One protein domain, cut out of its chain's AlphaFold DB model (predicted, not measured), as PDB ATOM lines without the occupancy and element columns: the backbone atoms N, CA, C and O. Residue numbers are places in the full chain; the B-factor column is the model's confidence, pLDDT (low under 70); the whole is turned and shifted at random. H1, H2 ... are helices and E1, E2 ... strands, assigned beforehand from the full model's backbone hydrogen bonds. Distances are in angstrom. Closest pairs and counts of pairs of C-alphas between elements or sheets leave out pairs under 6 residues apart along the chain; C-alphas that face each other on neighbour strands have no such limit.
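This is residues 56 to 163 of the 163 residues of an uncharacterized protein of Leptolyngbya sp. SIO4C1 (UniProt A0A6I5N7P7). A strongly twisted sheet of five strands is built along the long strand E5, with two helices, H1 and H2, packed on one face. The hairpin E5 and E6 runs out from this body as an arm, whose tip, residues 144 to 149, stands free, while the small hairpin E3 and E4 packs beside E2 through E4. The printed part has 108 residues with two named helices and seven named strands, in the order E1 E2 H1 H2 E3 E4 E5 E6 E7, of mixed class; neighbour strands are antiparallel in both sheets, and the larger is branched at E5. The whole is compact, with a radius of gyration of the C-alphas of 14.4 A, and spans 51 by 24 by 24 A.

E5, residues 131 to 144, is 38.7 A long and begins at C-alpha 131 (26.098, -83.909, -85.793). E1, residues 58 to 66, is 26.0 A long and begins at C-alpha 58 (42.857, -70.242, -99.721). E2 is residues 71 to 74, 9.4 A; E6, residues 149 to 154, 16.3 A; E7, residues 159 to 162, 10.1 A, ending at C-alpha 162 (31.546, -89.465, -88.684). H1 is residues 85 to 93, 12.4 A, and H2 residues 97 to 108, 16.3 A. E3, residues 111 to 114, is 10.0 A and E4, residues 120 to 123, 9.4 A.

E5 has E1 on one side, with N 61 and O 137 at 2.8 A, and E6 and E7 on the other side. The pairing is staggered: E6 lies beside residues 138 to 144, with N 142 and O 151 at 2.8 A, and E7 beside residues 132 to 136, with N 134 and O 161 at 2.8 A. E2 forms a hairpin with E1, with N 72 and O 64 at 2.7 A. H2 is on this sheet at a height of 7.5 A, over E5 and E7, slantwise to the strands at 47 degrees to E5 on the local plane; its closest C-alphas to E5 are those of Ala 104 and Val 134, 5.7 A. H1 is on the same face at a height of 8.2 A, over E1 and across the strands at 69 degrees on the local plane; the C-alphas of Arg 58 and Gln 92 are closest, 6.1 A. H1 and H2 are close but not clearly touching, with the C-alphas of Leu 91 and Leu 100 closest at 7.1 A, at a steep tilt of 42 degrees, opposite ways. In both helices every O i to N i+4 pair is within hydrogen-bond range. In the hairpin E3 and E4, N 121 and O 113 are 2.8 A apart; the closest C-alphas of E4 and E2 are those of Tyr 120 and Val 74, 4.6 A.

The two C-alphas farthest apart, those of Pro 126 and Gln 146, are 52.4 A apart. The printed part has no cut and no long link. Mean pLDDT of the printed part is 90.8, and no printed residue is under 70.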
ATOM      1  N   GLU A  56      45.273 -65.811 -97.666       76.00
ATOM      2  CA  GLU A  56      44.097 -65.049 -98.139       76.00
ATOM      3  C   GLU A  56      43.475 -65.576 -99.449       76.00
ATOM      4  O   GLU A  56      42.336 -65.260 -99.783       76.00
ATOM      5  N   ARG A  57      44.226 -66.363-100.227       84.56
ATOM      6  CA  ARG A  57      43.781 -66.971-101.493       84.56
ATOM      7  C   ARG A  57      43.390 -68.435-101.323       84.56
ATOM      8  O   ARG A  57      43.201 -69.140-102.317       84.56
ATOM      9  N   ARG A  58      43.301 -68.902-100.080       89.94
ATOM     10  CA  ARG A  58      42.857 -70.242 -99.721       89.94
ATOM     11  C   ARG A  58      41.614 -70.149 -98.853       89.94
ATOM     12  O   ARG A  58      41.520 -69.309 -97.963       89.94
ATOM     13  N   LEU A  59      40.666 -71.043 -99.089       91.75
ATOM     14  CA  LEU A  59      39.468 -71.162 -98.264       91.75
ATOM     15  C   LEU A  59      39.404 -72.553 -97.644       91.75
ATOM     16  O   LEU A  59      39.821 -73.534 -98.259       91.75
ATOM     17  N   ILE A  60      38.909 -72.614 -96.411       93.50
ATOM     18  CA  ILE A  60      38.500 -73.865 -95.779       93.50
ATOM     19  C   ILE A  60      36.997 -73.944 -95.966       93.50
ATOM     20  O   ILE A  60      36.255 -73.085 -95.482       93.50
ATOM     21  N   GLU A  61      36.569 -74.964 -96.686       95.12
ATOM     22  CA  GLU A  61      35.173 -75.305 -96.837       95.12
ATOM     23  C   GLU A  61      34.844 -76.405 -95.830       95.12
ATOM     24  O   GLU A  61      35.535 -77.424 -95.761       95.12
ATOM     25  N   VAL A  62      33.824 -76.160 -95.011       96.56
ATOM     26  CA  VAL A  62      33.378 -77.092 -93.980       96.56
ATOM     27  C   VAL A  62      31.878 -77.260 -94.096       96.56
ATOM     28  O   VAL A  62      31.137 -76.273 -94.118       96.56
ATOM     29  N   TYR A  63      31.439 -78.510 -94.115       96.75
ATOM     30  CA  TYR A  63      30.035 -78.865 -94.019       96.75
ATOM     31  C   TYR A  63      29.839 -79.850 -92.883       96.75
ATOM     32  O   TYR A  63      30.590 -80.810 -92.762       96.75
ATOM     33  N   ALA A  64      28.831 -79.617 -92.058       96.06
ATOM     34  CA  ALA A  64      28.376 -80.593 -91.084       96.06
ATOM     35  C   ALA A  64      27.045 -81.181 -91.550       96.06
ATOM     36  O   ALA A  64      26.260 -80.494 -92.201       96.06
ATOM     37  N   VAL A  65      26.798 -82.444 -91.233       96.25
ATOM     38  CA  VAL A  65      25.505 -83.097 -91.427       96.25
ATOM     39  C   VAL A  65      24.891 -83.280 -90.051       96.25
ATOM     40  O   VAL A  65      25.504 -83.906 -89.180       96.25
ATOM     41  N   ASP A  66      23.721 -82.683 -89.840       93.81
ATOM     42  CA  ASP A  66      22.979 -82.850 -88.594       93.81
ATOM     43  C   ASP A  66      22.243 -84.201 -88.542       93.81
ATOM     44  O   ASP A  66      22.266 -85.000 -89.481       93.81
ATOM     45  N   CYS A  67      21.601 -84.483 -87.414       91.56
ATOM     46  CA  CYS A  67      20.835 -85.713 -87.225       91.56
ATOM     47  C   CYS A  67      19.569 -85.815 -88.085       91.56
ATOM     48  O   CYS A  67      19.061 -86.921 -88.272       91.56
ATOM     49  N   ASP A  68      19.112 -84.696 -88.644       92.88
ATOM     50  CA  ASP A  68      17.992 -84.620 -89.581       92.88
ATOM     51  C   ASP A  68      18.469 -84.712 -91.046       92.88
ATOM     52  O   ASP A  68      17.694 -84.491 -91.977       92.88
ATOM     53  N   ALA A  69      19.742 -85.071 -91.259       92.25
ATOM     54  CA  ALA A  69      20.412 -85.171 -92.554       92.25
ATOM     55  C   ALA A  69      20.504 -83.845 -93.337       92.25
ATOM     56  O   ALA A  69      20.751 -83.847 -94.549       92.25
ATOM     57  N   ASN A  70      20.371 -82.700 -92.666       93.81
ATOM     58  CA  ASN A  70      20.597 -81.398 -93.278       93.81
ATOM     59  C   ASN A  70      22.092 -81.099 -93.361       93.81
ATOM     60  O   ASN A  70      22.850 -81.268 -92.403       93.81
ATOM     61  N   ARG A  71      22.512 -80.577 -94.515       94.50
ATOM     62  CA  ARG A  71      23.891 -80.146 -94.752       94.50
ATOM     63  C   ARG A  71      24.056 -78.679 -94.365       94.50
ATOM     64  O   ARG A  71      23.554 -77.784 -95.042       94.50
ATOM     65  N   LEU A  72      24.796 -78.442 -93.292       94.62
ATOM     66  CA  LEU A  72      24.999 -77.142 -92.667       94.62
ATOM     67  C   LEU A  72      26.369 -76.566 -93.069       94.62
ATOM     68  O   LEU A  72      27.393 -77.197 -92.791       94.62
ATOM     69  N   PRO A  73      26.445 -75.388 -93.719       95.81
ATOM     70  CA  PRO A  73      27.722 -74.741 -94.012       95.81
ATOM     71  C   PRO A  73      28.335 -74.169 -92.729       95.81
ATOM     72  O   PRO A  73      27.746 -73.297 -92.089       95.81
ATOM     73  N   VAL A  74      29.538 -74.617 -92.371       95.12
ATOM     74  CA  VAL A  74      30.220 -74.210 -91.135       95.12
ATOM     75  C   VAL A  74      31.322 -73.184 -91.434       95.12
ATOM     76  O   VAL A  74      32.051 -73.273 -92.426       95.12
ATOM     77  N   ALA A  75      31.440 -72.167 -90.586       93.31
ATOM     78  CA  ALA A  75      32.458 -71.125 -90.645       93.31
ATOM     79  C   ALA A  75      33.384 -71.215 -89.426       93.31
ATOM     80  O   ALA A  75      32.930 -71.199 -88.290       93.31
ATOM     81  N   LEU A  76      34.699 -71.286 -89.659       89.50
ATOM     82  CA  LEU A  76      35.705 -71.379 -88.583       89.50
ATOM     83  C   LEU A  76      36.214 -70.014 -88.099       89.50
ATOM     84  O   LEU A  76      36.952 -69.925 -87.121       89.50
ATOM     85  N   VAL A  77      35.866 -68.950 -88.818       84.06
ATOM     86  CA  VAL A  77      36.229 -67.569 -88.488       84.06
ATOM     87  C   VAL A  77      35.253 -66.994 -87.450       84.06
ATOM     88  O   VAL A  77      34.200 -67.591 -87.219       84.06
ATOM     89  N   PRO A  78      35.582 -65.868 -86.784       79.31
ATOM     90  CA  PRO A  78      34.677 -65.235 -85.828       79.31
ATOM     91  C   PRO A  78      33.261 -65.064 -86.405       79.31
ATOM     92  O   PRO A  78      33.152 -64.693 -87.577       79.31
ATOM     93  N   PRO A  79      32.201 -65.309 -85.612       79.44
ATOM     94  CA  PRO A  79      32.174 -65.466 -84.147       79.44
ATOM     95  C   PRO A  79      32.474 -66.866 -83.553       79.44
ATOM     96  O   PRO A  79      32.134 -67.094 -82.394       79.44
ATOM     97  N   SER A  80      33.106 -67.811 -84.266       85.31
ATOM     98  CA  SER A  80      33.510 -69.089 -83.638       85.31
ATOM     99  C   SER A  80      34.546 -68.888 -82.516       85.31
ATOM    100  O   SER A  80      35.530 -68.170 -82.707       85.31
ATOM    101  N   ASP A  81      34.355 -69.546 -81.367       89.38
ATOM    102  CA  ASP A  81      35.320 -69.585 -80.253       89.38
ATOM    103  C   ASP A  81      36.081 -70.926 -80.175       89.38
ATOM    104  O   ASP A  81      37.011 -71.094 -79.375       89.38
ATOM    105  N   LEU A  82      35.717 -71.888 -81.032       90.25
ATOM    106  CA  LEU A  82      36.340 -73.204 -81.063       90.25
ATOM    107  C   LEU A  82      37.819 -73.099 -81.460       90.25
ATOM    108  O   LEU A  82      38.688 -73.658 -80.775       90.25
ATOM    109  N   PHE A  83      38.098 -72.324 -82.514       91.12
ATOM    110  CA  PHE A  83      39.432 -72.119 -83.073       91.12
ATOM    111  C   PHE A  83      39.904 -70.674 -82.905       91.12
ATOM    112  O   PHE A  83      39.229 -69.724 -83.287       91.12
ATOM    113  N   ALA A  84      41.134 -70.497 -82.419       89.94
ATOM    114  CA  ALA A  84      41.798 -69.200 -82.494       89.94
ATOM    115  C   ALA A  84      42.095 -68.841 -83.961       89.94
ATOM    116  O   ALA A  84      42.481 -69.710 -84.743       89.94
ATOM    117  N   GLN A  85      42.040 -67.553 -84.318       88.19
ATOM    118  CA  GLN A  85      42.309 -67.083 -85.688       88.19
ATOM    119  C   GLN A  85      43.638 -67.615 -86.259       88.19
ATOM    120  O   GLN A  85      43.703 -68.027 -87.413       88.19
ATOM    121  N   ARG A  86      44.693 -67.691 -85.434       88.44
ATOM    122  CA  ARG A  86      45.994 -68.257 -85.839       88.44
ATOM    123  C   ARG A  86      45.916 -69.736 -86.225       88.44
ATOM    124  O   ARG A  86      46.642 -70.155 -87.118       88.44
ATOM    125  N   ALA A  87      45.065 -70.519 -85.562       90.25
ATOM    126  CA  ALA A  87      44.874 -71.930 -85.887       90.25
ATOM    127  C   ALA A  87      44.175 -72.085 -87.245       90.25
ATOM    128  O   ALA A  87      44.604 -72.902 -88.053       90.25
ATOM    129  N   VAL A  88      43.176 -71.245 -87.533       91.56
ATOM    130  CA  VAL A  88      42.493 -71.217 -88.840       91.56
ATOM    131  C   VAL A  88      43.471 -70.858 -89.962       91.56
ATOM    132  O   VAL A  88      43.555 -71.576 -90.956       91.56
ATOM    133  N   VAL A  89      44.285 -69.813 -89.766       89.75
ATOM    134  CA  VAL A  89      45.338 -69.419 -90.723       89.75
ATOM    135  C   VAL A  89      46.354 -70.546 -90.925       89.75
ATOM    136  O   VAL A  89      46.792 -70.803 -92.048       89.75
ATOM    137  N   HIS A  90      46.721 -71.262 -89.858       89.88
ATOM    138  CA  HIS A  90      47.630 -72.402 -89.963       89.88
ATOM    139  C   HIS A  90      47.032 -73.536 -90.804       89.88
ATOM    140  O   HIS A  90      47.705 -74.015 -91.715       89.88
ATOM    141  N   LEU A  91      45.766 -73.896 -90.562       91.38
ATOM    142  CA  LEU A  91      45.040 -74.903 -91.343       91.38
ATOM    143  C   LEU A  91      44.917 -74.508 -92.823       91.38
ATOM    144  O   LEU A  91      45.052 -75.364 -93.689       91.38
ATOM    145  N   GLN A  92      44.724 -73.220 -93.132       90.19
ATOM    146  CA  GLN A  92      44.729 -72.715 -94.515       90.19
ATOM    147  C   GLN A  92      46.114 -72.830 -95.168       90.19
ATOM    148  O   GLN A  92      46.246 -73.202 -96.339       90.19
ATOM    149  N   THR A  93      47.164 -72.493 -94.422       87.50
ATOM    150  CA  THR A  93      48.527 -72.379 -94.956       87.50
ATOM    151  C   THR A  93      49.194 -73.740 -95.129       87.50
ATOM    152  O   THR A  93      49.833 -73.991 -96.151       87.50
ATOM    153  N   VAL A  94      49.053 -74.629 -94.147       88.38
ATOM    154  CA  VAL A  94      49.713 -75.939 -94.116       88.38
ATOM    155  C   VAL A  94      48.658 -77.020 -93.838       88.38
ATOM    156  O   VAL A  94      48.605 -77.559 -92.735       88.38
ATOM    157  N   PRO A  95      47.793 -77.332 -94.822       89.94
ATOM    158  CA  PRO A  95      46.634 -78.202 -94.641       89.94
ATOM    159  C   PRO A  95      47.042 -79.681 -94.599       89.94
ATOM    160  O   PRO A  95      46.868 -80.429 -95.559       89.94
ATOM    161  N   ILE A  96      47.633 -80.111 -93.489       90.38
ATOM    162  CA  ILE A  96      48.013 -81.512 -93.287       90.38
ATOM    163  C   ILE A  96      46.760 -82.307 -92.922       90.38
ATOM    164  O   ILE A  96      46.001 -81.900 -92.043       90.38
ATOM    165  N   GLN A  97      46.585 -83.478 -93.539       91.00
ATOM    166  CA  GLN A  97      45.426 -84.350 -93.326       91.00
ATOM    167  C   GLN A  97      45.121 -84.592 -91.840       91.00
ATOM    168  O   GLN A  97      43.998 -84.364 -91.406       91.00
ATOM    169  N   ALA A  98      46.125 -84.953 -91.034       91.62
ATOM    170  CA  ALA A  98      45.944 -85.196 -89.600       91.62
ATOM    171  C   ALA A  98      45.397 -83.971 -88.837       91.62
ATOM    172  O   ALA A  98      44.597 -84.120 -87.916       91.62
ATOM    173  N   GLN A  99      45.799 -82.752 -89.222       92.50
ATOM    174  CA  GLN A  99      45.304 -81.525 -88.589       92.50
ATOM    175  C   GLN A  99      43.858 -81.225 -88.997       92.50
ATOM    176  O   GLN A  99      43.063 -80.794 -88.164       92.50
ATOM    177  N   LEU A 100      43.507 -81.478 -90.259       94.69
ATOM    178  CA  LEU A 100      42.144 -81.313 -90.760       94.69
ATOM    179  C   LEU A 100      41.188 -82.347 -90.155       94.69
ATOM    180  O   LEU A 100      40.099 -81.981 -89.725       94.69
ATOM    181  N   GLU A 101      41.607 -83.609 -90.037       95.56
ATOM    182  CA  GLU A 101      40.850 -84.650 -89.327       95.56
ATOM    183  C   GLU A 101      40.625 -84.277 -87.859       95.56
ATOM    184  O   GLU A 101      39.519 -84.422 -87.339       95.56
ATOM    185  N   GLN A 102      41.656 -83.762 -87.181       94.81
ATOM    186  CA  GLN A 102      41.524 -83.286 -85.806       94.81
ATOM    187  C   GLN A 102      40.546 -82.104 -85.709       94.81
ATOM    188  O   GLN A 102      39.724 -82.075 -84.793       94.81
ATOM    189  N   ALA A 103      40.602 -81.153 -86.646       94.94
ATOM    190  CA  ALA A 103      39.667 -80.032 -86.695       94.94
ATOM    191  C   ALA A 103      38.223 -80.507 -86.936       94.94
ATOM    192  O   ALA A 103      37.320 -80.081 -86.222       94.94
ATOM    193  N   ALA A 104      38.006 -81.442 -87.866       95.69
ATOM    194  CA  ALA A 104      36.692 -82.027 -88.128       95.69
ATOM    195  C   ALA A 104      36.119 -82.743 -86.894       95.69
ATOM    196  O   ALA A 104      34.965 -82.514 -86.544       95.69
ATOM    197  N   ARG A 105      36.935 -83.520 -86.164       95.12
ATOM    198  CA  ARG A 105      36.526 -84.148 -84.889       95.12
ATOM    199  C   ARG A 105      36.133 -83.120 -83.825       95.12
ATOM    200  O   ARG A 105      35.186 -83.347 -83.081       95.12
ATOM    201  N   GLN A 106      36.846 -81.997 -83.742       94.31
ATOM    202  CA  GLN A 106      36.504 -80.924 -82.801       94.31
ATOM    203  C   GLN A 106      35.174 -80.254 -83.158       94.31
ATOM    204  O   GLN A 106      34.405 -79.939 -82.258       94.31
ATOM    205  N   ILE A 107      34.894 -80.069 -84.450       94.56
ATOM    206  CA  ILE A 107      33.624 -79.509 -84.934       94.56
ATOM    207  C   ILE A 107      32.474 -80.483 -84.678       94.56
ATOM    208  O   ILE A 107      31.418 -80.060 -84.224       94.56
ATOM    209  N   LEU A 108      32.696 -81.782 -84.902       93.94
ATOM    210  CA  LEU A 108      31.709 -82.836 -84.658       93.94
ATOM    211  C   LEU A 108      31.251 -82.877 -83.188       93.94
ATOM    212  O   LEU A 108      30.101 -83.194 -82.910       93.94
ATOM    213  N   ALA A 109      32.143 -82.523 -82.259       92.06
ATOM    214  CA  ALA A 109      31.867 -82.451 -80.826       92.06
ATOM    215  C   ALA A 109      31.419 -81.056 -80.338       92.06
ATOM    216  O   ALA A 109      31.237 -80.862 -79.135       92.06
ATOM    217  N   ALA A 110      31.288 -80.069 -81.228       92.50
ATOM    218  CA  ALA A 110      30.945 -78.697 -80.864       92.50
ATOM    219  C   ALA A 110      29.430 -78.447 -80.901       92.50
ATOM    220  O   ALA A 110      28.664 -79.186 -81.521       92.50
ATOM    221  N   ALA A 111      28.985 -77.362 -80.265       92.12
ATOM    222  CA  ALA A 111      27.689 -76.779 -80.604       92.12
ATOM    223  C   ALA A 111      27.806 -75.968 -81.888       92.12
ATOM    224  O   ALA A 111      28.868 -75.424 -82.179       92.12
ATOM    225  N   LEU A 112      26.705 -75.831 -82.621       92.56
ATOM    226  CA  LEU A 112      26.615 -74.937 -83.766       92.56
ATOM    227  C   LEU A 112      25.632 -73.811 -83.456       92.56
ATOM    228  O   LEU A 112      24.490 -74.068 -83.080       92.56
ATOM    229  N   VAL A 113      26.070 -72.570 -83.652       91.38
ATOM    230  CA  VAL A 113      25.212 -71.383 -83.578       91.38
ATOM    231  C   VAL A 113      25.078 -70.795 -84.971       91.38
ATOM    232  O   VAL A 113      26.079 -70.558 -85.644       91.38
ATOM    233  N   GLN A 114      23.849 -70.574 -85.420       91.69
ATOM    234  CA  GLN A 114      23.593 -69.951 -86.712       91.69
ATOM    235  C   GLN A 114      23.855 -68.442 -86.626       91.69
ATOM    236  O   GLN A 114      23.344 -67.776 -85.725       91.69
ATOM    237  N   GLY A 115      24.656 -67.908 -87.546       89.19
ATOM    238  CA  GLY A 115      24.828 -66.467 -87.711       89.19
ATOM    239  C   GLY A 115      23.858 -65.873 -88.729       89.19
ATOM    240  O   GLY A 115      23.161 -66.583 -89.456       89.19
ATOM    241  N   GLU A 116      23.841 -64.545 -88.806       89.44
ATOM    242  CA  GLU A 116      22.970 -63.785 -89.717       89.44
ATOM    243  C   GLU A 116      23.283 -64.029 -91.204       89.44
ATOM    244  O   GLU A 116      22.436 -63.808 -92.065       89.44
ATOM    245  N   ASP A 117      24.484 -64.522 -91.517       88.75
ATOM    246  CA  ASP A 117      24.942 -64.834 -92.872       88.75
ATOM    247  C   ASP A 117      24.504 -66.225 -93.368       88.75
ATOM    248  O   ASP A 117      24.919 -66.667 -94.440       88.75
ATOM    249  N   GLY A 118      23.684 -66.932 -92.584       88.81
ATOM    250  CA  GLY A 118      23.208 -68.279 -92.902       88.81
ATOM    251  C   GLY A 118      24.256 -69.376 -92.698       88.81
ATOM    252  O   GLY A 118      23.999 -70.530 -93.043       88.81
ATOM    253  N   ARG A 119      25.427 -69.044 -92.138       92.69
ATOM    254  CA  ARG A 119      26.472 -70.011 -91.778       92.69
ATOM    255  C   ARG A 119      26.375 -70.385 -90.306       92.69
ATOM    256  O   ARG A 119      25.878 -69.626 -89.477       92.69
ATOM    257  N   TYR A 120      26.882 -71.567 -89.985       93.62
ATOM    258  CA  TYR A 120      26.956 -72.076 -88.623       93.62
ATOM    259  C   TYR A 120      28.360 -71.891 -88.062       93.62
ATOM    260  O   TYR A 120      29.354 -72.162 -88.734       93.62
ATOM    261  N   TYR A 121      28.444 -71.465 -86.812       93.50
ATOM    262  CA  TYR A 121      29.693 -71.194 -86.121       93.50
ATOM    263  C   TYR A 121      29.861 -72.216 -85.000       93.50
ATOM    264  O   TYR A 121      28.992 -72.297 -84.126       93.50
ATOM    265  N   PRO A 122      30.943 -73.013 -85.014       93.25
ATOM    266  CA  PRO A 122      31.177 -73.987 -83.975       93.25
ATOM    267  C   PRO A 122      31.598 -73.282 -82.690       93.25
ATOM    268  O   PRO A 122      32.500 -72.437 -82.696       93.25
ATOM    269  N   GLN A 123      30.943 -73.640 -81.590       91.62
ATOM    270  CA  GLN A 123      31.197 -73.076 -80.275       91.62
ATOM    271  C   GLN A 123      31.506 -74.138 -79.225       91.62
ATOM    272  O   GLN A 123      30.976 -75.257 -79.255       91.62
ATOM    273  N   ARG A 124      32.349 -73.774 -78.255       88.69
ATOM    274  CA  ARG A 124      32.611 -74.587 -77.063       88.69
ATOM    275  C   ARG A 124      31.406 -74.513 -76.131       88.69
ATOM    276  O   ARG A 124      31.315 -73.641 -75.275       88.69
ATOM    277  N   SER A 125      30.486 -75.454 -76.288       82.19
ATOM    278  CA  SER A 125      29.297 -75.584 -75.446       82.19
ATOM    279  C   SER A 125      29.316 -76.907 -74.680       82.19
ATOM    280  O   SER A 125      29.800 -77.907 -75.212       82.19
ATOM    281  N   PRO A 126      28.754 -76.959 -73.458       75.69
ATOM    282  CA  PRO A 126      28.518 -78.217 -72.753       75.69
ATOM    283  C   PRO A 126      27.464 -79.110 -73.431       75.69
ATOM    284  O   PRO A 126      27.395 -80.295 -73.121       75.69
ATOM    285  N   GLN A 127      26.644 -78.566 -74.335       83.12
ATOM    286  CA  GLN A 127      25.651 -79.317 -75.105       83.12
ATOM    287  C   GLN A 127      26.082 -79.357 -76.577       83.12
ATOM    288  O   GLN A 127      25.926 -78.344 -77.262       83.12
ATOM    289  N   PRO A 128      26.658 -80.473 -77.063       82.94
ATOM    290  CA  PRO A 128      27.064 -80.590 -78.458       82.94
ATOM    291  C   PRO A 128      25.842 -80.590 -79.379       82.94
ATOM    292  O   PRO A 128      24.761 -81.054 -79.004       82.94
ATOM    293  N   ALA A 129      26.017 -80.081 -80.597       84.94
ATOM    294  CA  ALA A 129      25.008 -80.232 -81.633       84.94
ATOM    295  C   ALA A 129      24.905 -81.710 -82.037       84.94
ATOM    296  O   ALA A 129      25.885 -82.455 -81.996       84.94
ATOM    297  N   CYS A 130      23.711 -82.138 -82.444       90.31
ATOM    298  CA  CYS A 130      23.507 -83.478 -82.981       90.31
ATOM    299  C   CYS A 130      24.076 -83.522 -84.407       90.31
ATOM    300  O   CYS A 130      23.369 -83.225 -85.367       90.31
ATOM    301  N   LEU A 131      25.374 -83.812 -84.527       92.81
ATOM    302  CA  LEU A 131      26.098 -83.909 -85.793       92.81
ATOM    303  C   LEU A 131      26.506 -85.354 -86.049       92.81
ATOM    304  O   LEU A 131      27.151 -85.968 -85.202       92.81
ATOM    305  N   GLN A 132      26.165 -85.879 -87.221       94.25
ATOM    306  CA  GLN A 132      26.528 -87.237 -87.632       94.25
ATOM    307  C   GLN A 132      27.852 -87.271 -88.387       94.25
ATOM    308  O   GLN A 132      28.600 -88.239 -88.271       94.25
ATOM    309  N   GLN A 133      28.141 -86.215 -89.152       95.81
ATOM    310  CA  GLN A 133      29.306 -86.151 -90.024       95.81
ATOM    311  C   GLN A 133      29.812 -84.716 -90.175       95.81
ATOM    312  O   GLN A 133      29.031 -83.764 -90.194       95.81
ATOM    313  N   VAL A 134      31.125 -84.559 -90.321       96.81
ATOM    314  CA  VAL A 134      31.777 -83.314 -90.731       96.81
ATOM    315  C   VAL A 134      32.674 -83.592 -91.929       96.81
ATOM    316  O   VAL A 134      33.536 -84.469 -91.893       96.81
ATOM    317  N   GLU A 135      32.479 -82.808 -92.981       96.75
ATOM    318  CA  GLU A 135      33.319 -82.746 -94.167       96.75
ATOM    319  C   GLU A 135      34.179 -81.484 -94.104       96.75
ATOM    320  O   GLU A 135      33.665 -80.382 -93.897       96.75
ATOM    321  N   ILE A 136      35.485 -81.624 -94.321       96.56
ATOM    322  CA  ILE A 136      36.412 -80.494 -94.413       96.56
ATOM    323  C   ILE A 136      37.308 -80.633 -95.640       96.56
ATOM    324  O   ILE A 136      37.840 -81.708 -95.937       96.56
ATOM    325  N   GLN A 137      37.485 -79.531 -96.363       95.75
ATOM    326  CA  GLN A 137      38.363 -79.470 -97.524       95.75
ATOM    327  C   GLN A 137      38.990 -78.086 -97.660       95.75
ATOM    328  O   GLN A 137      38.341 -77.064 -97.435       95.75
ATOM    329  N   VAL A 138      40.263 -78.042 -98.050       94.62
ATOM    330  CA  VAL A 138      40.948 -76.780 -98.337       94.62
ATOM    331  C   VAL A 138      41.040 -76.591 -99.840       94.62
ATOM    332  O   VAL A 138      41.399 -77.508-100.586       94.62
ATOM    333  N   TRP A 139      40.730 -75.379-100.275       93.94
ATOM    334  CA  TRP A 139      40.715 -74.979-101.671       93.94
ATOM    335  C   TRP A 139      41.653 -73.803-101.893       93.94
ATOM    336  O   TRP A 139      41.840 -72.960-101.015       93.94
ATOM    337  N   ARG A 140      42.216 -73.719-103.095       90.81
ATOM    338  CA  ARG A 140      43.115 -72.646-103.514       90.81
ATOM    339  C   ARG A 140      42.549 -71.915-104.720       90.81
ATOM    340  O   ARG A 140      42.093 -72.535-105.678       90.81
ATOM    341  N   LEU A 141      42.665 -70.593-104.694       89.69
ATOM    342  CA  LEU A 141      42.366 -69.737-105.827       89.69
ATOM    343  C   LEU A 141      43.399 -69.945-106.939       89.69
ATOM    344  O   LEU A 141      44.612 -69.768-106.756       89.69
ATOM    345  N   ARG A 142      42.906 -70.264-108.126       86.81
ATOM    346  CA  ARG A 142      43.658 -70.273-109.371       86.81
ATOM    347  C   ARG A 142      43.229 -69.115-110.244       86.81
ATOM    348  O   ARG A 142      42.087 -68.670-110.222       86.81
ATOM    349  N   HIS A 143      44.185 -68.647-111.030       84.81
ATOM    350  CA  HIS A 143      43.958 -67.636-112.037       84.81
ATOM    351  C   HIS A 143      44.743 -67.990-113.298       84.81
ATOM    352  O   HIS A 143      45.946 -68.262-113.240       84.81
ATOM    353  N   ARG A 144      44.061 -67.957-114.439       84.56
ATOM    354  CA  ARG A 144      44.648 -68.038-115.778       84.56
ATOM    355  C   ARG A 144      44.480 -66.671-116.428       84.56
ATOM    356  O   ARG A 144      43.396 -66.115-116.372       84.56
ATOM    357  N   ARG A 145      45.550 -66.124-117.019       82.88
ATOM    358  CA  ARG A 145      45.518 -64.793-117.661       82.88
ATOM    359  C   ARG A 145      44.806 -64.790-119.015       82.88
ATOM    360  O   ARG A 145      44.193 -63.790-119.362       82.88
ATOM    361  N   GLN A 146      44.920 -65.868-119.790       83.62
ATOM    362  CA  GLN A 146      44.340 -65.975-121.130       83.62
ATOM    363  C   GLN A 146      43.781 -67.391-121.356       83.62
ATOM    364  O   GLN A 146      44.564 -68.344-121.376       83.62
ATOM    365  N   PRO A 147      42.451 -67.551-121.496       82.44
ATOM    366  CA  PRO A 147      41.421 -66.562-121.145       82.44
ATOM    367  C   PRO A 147      41.509 -66.170-119.659       82.44
ATOM    368  O   PRO A 147      41.986 -66.964-118.847       82.44
ATOM    369  N   SER A 148      41.089 -64.945-119.318       86.06
ATOM    370  CA  SER A 148      41.043 -64.489-117.923       86.06
ATOM    371  C   SER A 148      39.994 -65.298-117.168       86.06
ATOM    372  O   SER A 148      38.798 -65.143-117.409       86.06
ATOM    373  N   GLN A 149      40.438 -66.198-116.298       91.06
ATOM    374  CA  GLN A 149      39.561 -67.072-115.527       91.06
ATOM    375  C   GLN A 149      40.087 -67.184-114.103       91.06
ATOM    376  O   GLN A 149      41.285 -67.394-113.898       91.06
ATOM    377  N   ILE A 150      39.185 -67.067-113.131       88.88
ATOM    378  CA  ILE A 150      39.446 -67.274-111.709       88.88
ATOM    379  C   ILE A 150      38.547 -68.419-111.245       88.88
ATOM    380  O   ILE A 150      37.346 -68.397-111.508       88.88
ATOM    381  N   TRP A 151      39.117 -69.429-110.596       92.56
ATOM    382  CA  TRP A 151      38.365 -70.558-110.045       92.56
ATOM    383  C   TRP A 151      39.045 -71.076-108.781       92.56
ATOM    384  O   TRP A 151      40.220 -70.792-108.547       92.56
ATOM    385  N   TYR A 152      38.321 -71.841-107.972       91.69
ATOM    386  CA  TYR A 152      38.898 -72.576-106.853       91.69
ATOM    387  C   TYR A 152      39.124 -74.030-107.251       91.69
ATOM    388  O   TYR A 152      38.300 -74.626-107.942       91.69
ATOM    389  N   GLU A 153      40.234 -74.605-106.806       92.19
ATOM    390  CA  GLU A 153      40.498 -76.041-106.917       92.19
ATOM    391  C   GLU A 153      40.855 -76.629-105.546       92.19
ATOM    392  O   GLU A 153      41.438 -75.918-104.716       92.19
ATOM    393  N   PRO A 154      40.520 -77.902-105.285       93.00
ATOM    394  CA  PRO A 154      40.844 -78.532-104.016       93.00
ATOM    395  C   PRO A 154      42.350 -78.805-103.933       93.00
ATOM    396  O   PRO A 154      42.950 -79.317-104.879       93.00
ATOM    397  N   ILE A 155      42.959 -78.481-102.792       91.00
ATOM    398  CA  ILE A 155      44.368 -78.807-102.503       91.00
ATOM    399  C   ILE A 155      44.518 -79.990-101.549       91.00
ATOM    400  O   ILE A 155      45.597 -80.568-101.462       91.00
ATOM    401  N   THR A 156      43.440 -80.366-100.860       92.06
ATOM    402  CA  THR A 156      43.376 -81.577-100.041       92.06
ATOM    403  C   THR A 156      42.288 -82.517-100.544       92.06
ATOM    404  O   THR A 156      41.306 -82.056-101.144       92.06
ATOM    405  N   PRO A 157      42.401 -83.831-100.267       92.12
ATOM    406  CA  PRO A 157      41.239 -84.703-100.346       92.12
ATOM    407  C   PRO A 157      40.125 -84.163 -99.442       92.12
ATOM    408  O   PRO A 157      40.381 -83.426 -98.481       92.12
ATOM    409  N   ARG A 158      38.885 -84.528 -99.765       93.88
ATOM    410  CA  ARG A 158      37.766 -84.319 -98.853       93.88
ATOM    411  C   ARG A 158      37.957 -85.256 -97.666       93.88
ATOM    412  O   ARG A 158      38.110 -86.459 -97.856       93.88
ATOM    413  N   ILE A 159      38.002 -84.684 -96.472       94.88
ATOM    414  CA  ILE A 159      38.129 -85.439 -95.230       94.88
ATOM    415  C   ILE A 159      36.752 -85.504 -94.602       94.88
ATOM    416  O   ILE A 159      36.131 -84.467 -94.374       94.88
ATOM    417  N   GLU A 160      36.304 -86.720 -94.330       95.19
ATOM    418  CA  GLU A 160      34.996 -87.008 -93.762       95.19
ATOM    419  C   GLU A 160      35.202 -87.693 -92.416       95.19
ATOM    420  O   GLU A 160      35.921 -88.689 -92.310       95.19
ATOM    421  N   VAL A 161      34.611 -87.124 -91.372       94.81
ATOM    422  CA  VAL A 161      34.642 -87.680 -90.020       94.81
ATOM    423  C   VAL A 161      33.207 -87.871 -89.571       94.81
ATOM    424  O   VAL A 161      32.462 -86.898 -89.491       94.81
ATOM    425  N   SER A 162      32.837 -89.112 -89.272       93.12
ATOM    426  CA  SER A 162      31.546 -89.465 -88.684       93.12
ATOM    427  C   SER A 162      31.669 -89.732 -87.182       93.12
ATOM    428  O   SER A 162      32.782 -89.933 -86.679       93.12
ATOM    429  N   GLN A 163      30.532 -89.724 -86.475       80.19
ATOM    430  CA  GLN A 163      30.451 -90.288 -85.119       80.19
ATOM    431  C   GLN A 163      30.630 -91.807 -85.115       80.19
ATOM    432  O   GLN A 163      30.367 -92.442 -86.165       80.19
TER     433      GLN A 163